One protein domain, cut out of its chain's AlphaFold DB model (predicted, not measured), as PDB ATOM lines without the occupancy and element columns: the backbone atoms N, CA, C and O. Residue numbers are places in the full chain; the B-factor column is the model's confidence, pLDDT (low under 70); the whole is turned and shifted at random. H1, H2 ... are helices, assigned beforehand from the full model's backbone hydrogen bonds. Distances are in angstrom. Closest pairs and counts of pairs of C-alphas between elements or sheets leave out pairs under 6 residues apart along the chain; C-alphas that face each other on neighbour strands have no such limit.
ATOM      1  N   ALA A  67     279.907 160.755 303.020       77.31
ATOM      2  CA  ALA A  67     279.158 161.986 303.275       77.31
ATOM      3  C   ALA A  67     278.860 162.196 304.769       77.31
ATOM      4  O   ALA A  67     278.960 163.317 305.267       77.31
ATOM      5  N   ASP A  68     278.545 161.121 305.495       79.88
ATOM      6  CA  ASP A  68     278.288 161.173 306.937       79.88
ATOM      7  C   ASP A  68     279.581 161.479 307.709       79.88
ATOM      8  O   ASP A  68     279.581 162.299 308.629       79.88
ATOM      9  N   ALA A  69     280.704 160.900 307.281       81.38
ATOM     10  CA  ALA A  69     282.021 161.228 307.823       81.38
ATOM     11  C   ALA A  69     282.427 162.682 307.505       81.38
ATOM     12  O   ALA A  69     282.952 163.386 308.368       81.38
ATOM     13  N   ALA A  70     282.124 163.174 306.297       85.50
ATOM     14  CA  ALA A  70     282.496 164.520 305.853       85.50
ATOM     15  C   ALA A  70     281.825 165.649 306.655       85.50
ATOM     16  O   ALA A  70     282.418 166.714 306.824       85.50
ATOM     17  N   ILE A  71     280.621 165.419 307.191       87.75
ATOM     18  CA  ILE A  71     279.944 166.375 308.085       87.75
ATOM     19  C   ILE A  71     280.224 166.121 309.574       87.75
ATOM     20  O   ILE A  71     279.815 166.920 310.418       87.75
ATOM     21  N   GLY A  72     280.930 165.035 309.909       88.12
ATOM     22  CA  GLY A  72     281.215 164.617 311.283       88.12
ATOM     23  C   GLY A  72     280.059 163.901 311.981       88.12
ATOM     24  O   GLY A  72     280.009 163.921 313.212       88.12
ATOM     25  N   TRP A  73     279.133 163.298 311.228       88.25
ATOM     26  CA  TRP A  73     278.104 162.406 311.773       88.25
ATOM     27  C   TRP A  73     278.719 161.086 312.244       88.25
ATOM     28  O   TRP A  73     278.440 160.642 313.356       88.25
ATOM     29  N   THR A  74     279.607 160.491 311.444       86.25
ATOM     30  CA  THR A  74     280.441 159.355 311.862       86.25
ATOM     31  C   THR A  74     281.905 159.756 311.996       86.25
ATOM     32  O   THR A  74     282.323 160.770 311.432       86.25
ATOM     33  N   SER A  75     282.680 159.003 312.781       82.44
ATOM     34  CA  SER A  75     284.116 159.267 312.962       82.44
ATOM     35  C   SER A  75     284.897 159.088 311.661       82.44
ATOM     36  O   SER A  75     285.743 159.919 311.355       82.44
ATOM     37  N   ASP A  76     284.549 158.061 310.881       77.19
ATOM     38  CA  ASP A  76     285.124 157.748 309.576       77.19
ATOM     39  C   ASP A  76     284.063 157.099 308.664       77.19
ATOM     40  O   ASP A  76     282.940 156.789 309.082       77.19
ATOM     41  N   GLU A  77     284.398 156.881 307.392       78.94
ATOM     42  CA  GLU A  77     283.585 156.048 306.504       78.94
ATOM     43  C   GLU A  77     283.604 154.590 306.997       78.94
ATOM     44  O   GLU A  77     284.642 154.039 307.356       78.94
ATOM     45  N   GLY A  78     282.444 153.945 307.040       64.81
ATOM     46  CA  GLY A  78     282.289 152.564 307.502       64.81
ATOM     47  C   GLY A  78     282.397 152.333 309.019       64.81
ATOM     48  O   GLY A  78     282.095 151.219 309.443       64.81
ATOM     49  N   SER A  79     282.787 153.321 309.839       74.62
ATOM     50  CA  SER A  79     283.048 153.105 311.273       74.62
ATOM     51  C   SER A  79     281.789 152.808 312.087       74.62
ATOM     52  O   SER A  79     281.836 152.012 313.021       74.62
ATOM     53  N   GLY A  80     280.661 153.448 311.758       67.75
ATOM     54  CA  GLY A  80     279.442 153.365 312.571       67.75
ATOM     55  C   GLY A  80     279.591 153.973 313.975       67.75
ATOM     56  O   GLY A  80     278.642 153.943 314.755       67.75
ATOM     57  N   GLU A  81     280.758 154.536 314.289       77.88
ATOM     58  CA  GLU A  81     281.029 155.274 315.514       77.88
ATOM     59  C   GLU A  81     280.640 156.741 315.327       77.88
ATOM     60  O   GLU A  81     280.758 157.294 314.232       77.88
ATOM     61  N   ALA A  82     280.193 157.378 316.408       82.12
ATOM     62  CA  ALA A  82     279.808 158.782 316.403       82.12
ATOM     63  C   ALA A  82     280.994 159.689 316.031       82.12
ATOM     64  O   ALA A  82     282.090 159.561 316.580       82.12
ATOM     65  N   GLY A  83     280.763 160.614 315.100       86.25
ATOM     66  CA  GLY A  83     281.732 161.631 314.704       86.25
ATOM     67  C   GLY A  83     281.734 162.848 315.628       86.25
ATOM     68  O   GLY A  83     280.906 162.980 316.529       86.25
ATOM     69  N   SER A  84     282.659 163.780 315.389       88.00
ATOM     70  CA  SER A  84     282.845 164.956 316.255       88.00
ATOM     71  C   SER A  84     281.645 165.908 316.301       88.00
ATOM     72  O   SER A  84     281.558 166.715 317.222       88.00
ATOM     73  N   ASN A  85     280.743 165.830 315.319       88.75
ATOM     74  CA  ASN A  85     279.552 166.675 315.217       88.75
ATOM     75  C   ASN A  85     278.257 165.891 315.467       88.75
ATOM     76  O   ASN A  85     277.176 166.444 315.271       88.75
ATOM     77  N   TYR A  86     278.344 164.626 315.889       87.75
ATOM     78  CA  TYR A  86     277.195 163.732 316.036       87.75
ATOM     79  C   TYR A  86     276.088 164.331 316.916       87.75
ATOM     80  O   TYR A  86     274.942 164.407 316.482       87.75
ATOM     81  N   ASP A  87     276.430 164.843 318.101       84.12
ATOM     82  CA  ASP A  87     275.445 165.405 319.040       84.12
ATOM     83  C   ASP A  87     274.758 166.669 318.497       84.12
ATOM     84  O   ASP A  87     273.564 166.891 318.721       84.12
ATOM     85  N   ALA A  88     275.505 167.501 317.764       81.19
ATOM     86  CA  ALA A  88     274.978 168.718 317.156       81.19
ATOM     87  C   ALA A  88     274.041 168.382 315.988       81.19
ATOM     88  O   ALA A  88     272.942 168.921 315.903       81.19
ATOM     89  N   LEU A  89     274.437 167.438 315.128       82.00
ATOM     90  CA  LEU A  89     273.639 167.007 313.983       82.00
ATOM     91  C   LEU A  89     272.403 166.197 314.393       82.00
ATOM     92  O   LEU A  89     271.379 166.279 313.723       82.00
ATOM     93  N   GLN A  90     272.464 165.431 315.487       82.00
ATOM     94  CA  GLN A  90     271.321 164.661 315.986       82.00
ATOM     95  C   GLN A  90     270.137 165.561 316.370       82.00
ATOM     96  O   GLN A  90     268.984 165.149 316.243       82.00
ATOM     97  N   ASN A  91     270.430 166.776 316.839       76.56
ATOM     98  CA  ASN A  91     269.436 167.764 317.257       76.56
ATOM     99  C   ASN A  91     269.212 168.871 316.213       76.56
ATOM    100  O   ASN A  91     268.377 169.750 316.436       76.56
ATOM    101  N   ALA A  92     269.947 168.839 315.100       72.31
ATOM    102  CA  ALA A  92     269.832 169.805 314.021       72.31
ATOM    103  C   ALA A  92     268.570 169.555 313.184       72.31
ATOM    104  O   ALA A  92     268.097 168.428 313.015       72.31
ATOM    105  N   THR A  93     268.026 170.629 312.627       75.69
ATOM    106  CA  THR A  93     266.956 170.567 311.630       75.69
ATOM    107  C   THR A  93     267.472 170.004 310.305       75.69
ATOM    108  O   THR A  93     268.653 170.126 309.978       75.69
ATOM    109  N   THR A  94     266.572 169.464 309.480       66.31
ATOM    110  CA  THR A  94     266.861 169.038 308.099       66.31
ATOM    111  C   THR A  94     267.666 170.075 307.317       66.31
ATOM    112  O   THR A  94     268.680 169.754 306.708       66.31
ATOM    113  N   SER A  95     267.252 171.345 307.386       69.00
ATOM    114  CA  SER A  95     267.915 172.448 306.689       69.00
ATOM    115  C   SER A  95     269.351 172.683 307.153       69.00
ATOM    116  O   SER A  95     270.200 173.045 306.344       69.00
ATOM    117  N   GLU A  96     269.642 172.478 308.437       74.94
ATOM    118  CA  GLU A  96     270.995 172.627 308.982       74.94
ATOM    119  C   GLU A  96     271.888 171.444 308.588       74.94
ATOM    120  O   GLU A  96     273.066 171.642 308.292       74.94
ATOM    121  N   VAL A  97     271.327 170.233 308.506       78.75
ATOM    122  CA  VAL A  97     272.040 169.038 308.026       78.75
ATOM    123  C   VAL A  97     272.361 169.152 306.532       78.75
ATOM    124  O   VAL A  97     273.498 168.905 306.124       78.75
ATOM    125  N   ASP A  98     271.406 169.584 305.708       74.94
ATOM    126  CA  ASP A  98     271.626 169.793 304.271       74.94
ATOM    127  C   ASP A  98     272.622 170.924 304.001       74.94
ATOM    128  O   ASP A  98     273.457 170.844 303.090       74.94
ATOM    129  N   TYR A  99     272.597 171.964 304.834       77.38
ATOM    130  CA  TYR A  99     273.586 173.026 304.760       77.38
ATOM    131  C   TYR A  99     274.981 172.543 305.175       77.38
ATOM    132  O   TYR A  99     275.950 172.809 304.464       77.38
ATOM    133  N   ALA A 100     275.098 171.756 306.247       80.12
ATOM    134  CA  ALA A 100     276.356 171.133 306.656       80.12
ATOM    135  C   ALA A 100     276.952 170.238 305.553       80.12
ATOM    136  O   ALA A 100     278.161 170.280 305.315       80.12
ATOM    137  N   ARG A 101     276.117 169.487 304.824       79.50
ATOM    138  CA  ARG A 101     276.550 168.725 303.636       79.50
ATOM    139  C   ARG A 101     277.045 169.630 302.522       79.50
ATOM    140  O   ARG A 101     278.118 169.401 301.980       79.50
ATOM    141  N   THR A 102     276.310 170.702 302.237       80.88
ATOM    142  CA  THR A 102     276.721 171.694 301.237       80.88
ATOM    143  C   THR A 102     278.069 172.326 301.606       80.88
ATOM    144  O   THR A 102     278.912 172.538 300.738       80.88
ATOM    145  N   MET A 103     278.308 172.593 302.894       83.88
ATOM    146  CA  MET A 103     279.598 173.072 303.388       83.88
ATOM    147  C   MET A 103     280.709 172.034 303.184       83.88
ATOM    148  O   MET A 103     281.795 172.398 302.734       83.88
ATOM    149  N   ALA A 104     280.448 170.757 303.476       83.81
ATOM    150  CA  ALA A 104     281.401 169.674 303.238       83.81
ATOM    151  C   ALA A 104     281.744 169.527 301.744       83.81
ATOM    152  O   ALA A 104     282.923 169.451 301.397       83.81
ATOM    153  N   ASP A 105     280.750 169.606 300.854       79.81
ATOM    154  CA  ASP A 105     280.943 169.593 299.394       79.81
ATOM    155  C   ASP A 105     281.768 170.797 298.903       79.81
ATOM    156  O   ASP A 105     282.508 170.710 297.921       79.81
ATOM    157  N   GLN A 106     281.682 171.930 299.608       81.06
ATOM    158  CA  GLN A 106     282.509 173.121 299.371       81.06
ATOM    159  C   GLN A 106     283.915 173.025 299.991       81.06
ATOM    160  O   GLN A 106     284.715 173.955 299.850       81.06
ATOM    161  N   GLY A 107     284.242 171.910 300.645       83.00
ATOM    162  CA  GLY A 107     285.542 171.657 301.260       83.00
ATOM    163  C   GLY A 107     285.695 172.221 302.673       83.00
ATOM    164  O   GLY A 107     286.827 172.399 303.129       83.00
ATOM    165  N   ALA A 108     284.595 172.524 303.373       84.75
ATOM    166  CA  ALA A 108     284.657 172.853 304.794       84.75
ATOM    167  C   ALA A 108     285.192 171.666 305.595       84.75
ATOM    168  O   ALA A 108     284.786 170.521 305.404       84.75
ATOM    169  N   SER A 109     286.070 171.953 306.549       89.62
ATOM    170  CA  SER A 109     286.466 170.967 307.549       89.62
ATOM    171  C   SER A 109     285.317 170.670 308.513       89.62
ATOM    172  O   SER A 109     284.484 171.531 308.808       89.62
ATOM    173  N   VAL A 110     285.337 169.477 309.108       87.31
ATOM    174  CA  VAL A 110     284.366 169.068 310.132       87.31
ATOM    175  C   VAL A 110     284.290 170.080 311.291       87.31
ATOM    176  O   VAL A 110     283.204 170.371 311.783       87.31
ATOM    177  N   GLY A 111     285.411 170.705 311.677       87.25
ATOM    178  CA  GLY A 111     285.436 171.752 312.712       87.25
ATOM    179  C   GLY A 111     284.766 173.075 312.300       87.25
ATOM    180  O   GLY A 111     284.161 173.757 313.131       87.25
ATOM    181  N   GLN A 112     284.814 173.434 311.017       85.94
ATOM    182  CA  GLN A 112     284.081 174.587 310.479       85.94
ATOM    183  C   GLN A 112     282.571 174.324 310.463       85.94
ATOM    184  O   GLN A 112     281.792 175.202 310.833       85.94
ATOM    185  N   ILE A 113     282.167 173.100 310.125       86.31
ATOM    186  CA  ILE A 113     280.771 172.650 310.206       86.31
ATOM    187  C   ILE A 113     280.294 172.649 311.665       86.31
ATOM    188  O   ILE A 113     279.209 173.143 311.952       86.31
ATOM    189  N   ALA A 114     281.132 172.206 312.608       87.06
ATOM    190  CA  ALA A 114     280.832 172.276 314.039       87.06
ATOM    191  C   ALA A 114     280.568 173.717 314.498       87.06
ATOM    192  O   ALA A 114     279.672 173.976 315.298       87.06
ATOM    193  N   THR A 115     281.345 174.673 313.982       84.75
ATOM    194  CA  THR A 115     281.167 176.095 314.300       84.75
ATOM    195  C   THR A 115     279.824 176.599 313.782       84.75
ATOM    196  O   THR A 115     279.096 177.246 314.537       84.75
ATOM    197  N   PHE A 116     279.456 176.252 312.546       88.25
ATOM    198  CA  PHE A 116     278.144 176.574 311.985       88.25
ATOM    199  C   PHE A 116     277.007 175.974 312.823       88.25
ATOM    200  O   PHE A 116     276.145 176.717 313.280       88.25
ATOM    201  N   LEU A 117     277.045 174.671 313.110       83.94
ATOM    202  CA  LEU A 117     275.978 173.985 313.850       83.94
ATOM    203  C   LEU A 117     275.794 174.522 315.277       83.94
ATOM    204  O   LEU A 117     274.679 174.557 315.783       83.94
ATOM    205  N   ASN A 118     276.874 174.963 315.929       83.50
ATOM    206  CA  ASN A 118     276.809 175.472 317.300       83.50
ATOM    207  C   ASN A 118     276.481 176.971 317.395       83.50
ATOM    208  O   ASN A 118     275.997 177.421 318.431       83.50
ATOM    209  N   THR A 119     276.795 177.765 316.366       80.44
ATOM    210  CA  THR A 119     276.714 179.240 316.447       80.44
ATOM    211  C   THR A 119     275.810 179.877 315.396       80.44
ATOM    212  O   THR A 119     275.567 181.079 315.464       80.44
ATOM    213  N   GLY A 120     275.363 179.118 314.395       75.44
ATOM    214  CA  GLY A 120     274.688 179.633 313.201       75.44
ATOM    215  C   GLY A 120     275.589 180.476 312.291       75.44
ATOM    216  O   GLY A 120     275.110 181.057 311.319       75.44
ATOM    217  N   THR A 121     276.888 180.582 312.594       73.25
ATOM    218  CA  THR A 121     277.823 181.394 311.812       73.25
ATOM    219  C   THR A 121     278.372 180.571 310.662       73.25
ATOM    220  O   THR A 121     279.128 179.624 310.873       73.25
ATOM    221  N   ASP A 122     278.012 180.953 309.441       68.75
ATOM    222  CA  ASP A 122     278.585 180.361 308.241       68.75
ATOM    223  C   ASP A 122     280.041 180.855 308.047       68.75
ATOM    224  O   ASP A 122     280.277 182.060 307.878       68.75
ATOM    225  N   PRO A 123     281.043 179.955 308.063       58.53
ATOM    226  CA  PRO A 123     282.444 180.304 307.836       58.53
ATOM    227  C   PRO A 123     282.722 180.787 306.403       58.53
ATOM    228  O   PRO A 123     283.778 181.373 306.156       58.53
ATOM    229  N   PHE A 124     281.798 180.578 305.463       60.47
ATOM    230  CA  PHE A 124     281.854 181.127 304.109       60.47
ATOM    231  C   PHE A 124     281.115 182.470 303.974       60.47
ATOM    232  O   PHE A 124     281.438 183.249 303.071       60.47
ATOM    233  N   ALA A 125     280.214 182.814 304.902       55.41
ATOM    234  CA  ALA A 125     279.453 184.065 304.864       55.41
ATOM    235  C   ALA A 125     280.337 185.308 305.034       55.41
ATOM    236  O   ALA A 125     280.015 186.376 304.519       55.41
TER     237      ALA A 125
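Overview. This is residues 67 to 125 of the 535 residues of an uncharacterized protein of Euryarchaeota archaeon (UniProt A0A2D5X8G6). Look for a two-helix hairpin, H3 and H4, with two short helices, H1 and H2, packed on the same side of it. Residues 72 to 85 make a long loop that reaches away from the hairpin, while residues 120 to 125 form a tail on the hairpin's other side. The printed part has 59 residues with four named helices, H1, H2, H3 and H4 in chain order, and no named strand; its class is all helix. It is compact, with a radius of gyration of the C-alphas of 10.2 A, and spans 32 by 23 by 17 A.

Arrangement. Begin at H1, residues 67 to 71, and look across to H3, residues 94 to 105: they touch, H3 with residues 100 to 104 alone, and the closest C-alphas, of Ala 70 and Ala 104, are 5.9 A apart. H1 only just touches H4, residues 110 to 119, with 3 pairs of C-alphas within 8 A, the closest being Ile 71 and Val 110 at 5.6 A. Go on to H2, residues 86 to 90, which is apart from H1. H2 touches H4, closest at the C-alphas of Ala 88 and Leu 117, 6.3 A. H2 and H3 are close but not clearly touching, with the C-alphas of Leu 89 and Val 97 closest at 6.5 A. H3 and H4 touch as a helical hairpin, at a shallow tilt of 32 degrees, opposite ways; their closest C-alphas, of Ala 100 and Ile 113, are 5.9 A apart. In H1, H2, H3 and H4 every O i to N i+4 pair is within hydrogen-bond range.

Along the chain. Find C-alpha 67 at (279.158, 161.986, 303.275), where H1 begins. H3 starts at C-alpha 94 (266.861, 169.038, 308.099) and runs 16.6 A; H4 runs 14.2 A to C-alpha 119 at (276.714, 179.240, 316.447).

Size, cuts and confidence. The C-alphas farthest apart, of Ser 79 and Ala 125, are 31.8 A from each other. The printed part has no cut; the link from H1 to H2 is long, and those from H2 to H3 and from H3 to H4 are tight. The model's pLDDT is under 70 at residues 78, 80, 94 to 95 and 122 to 125.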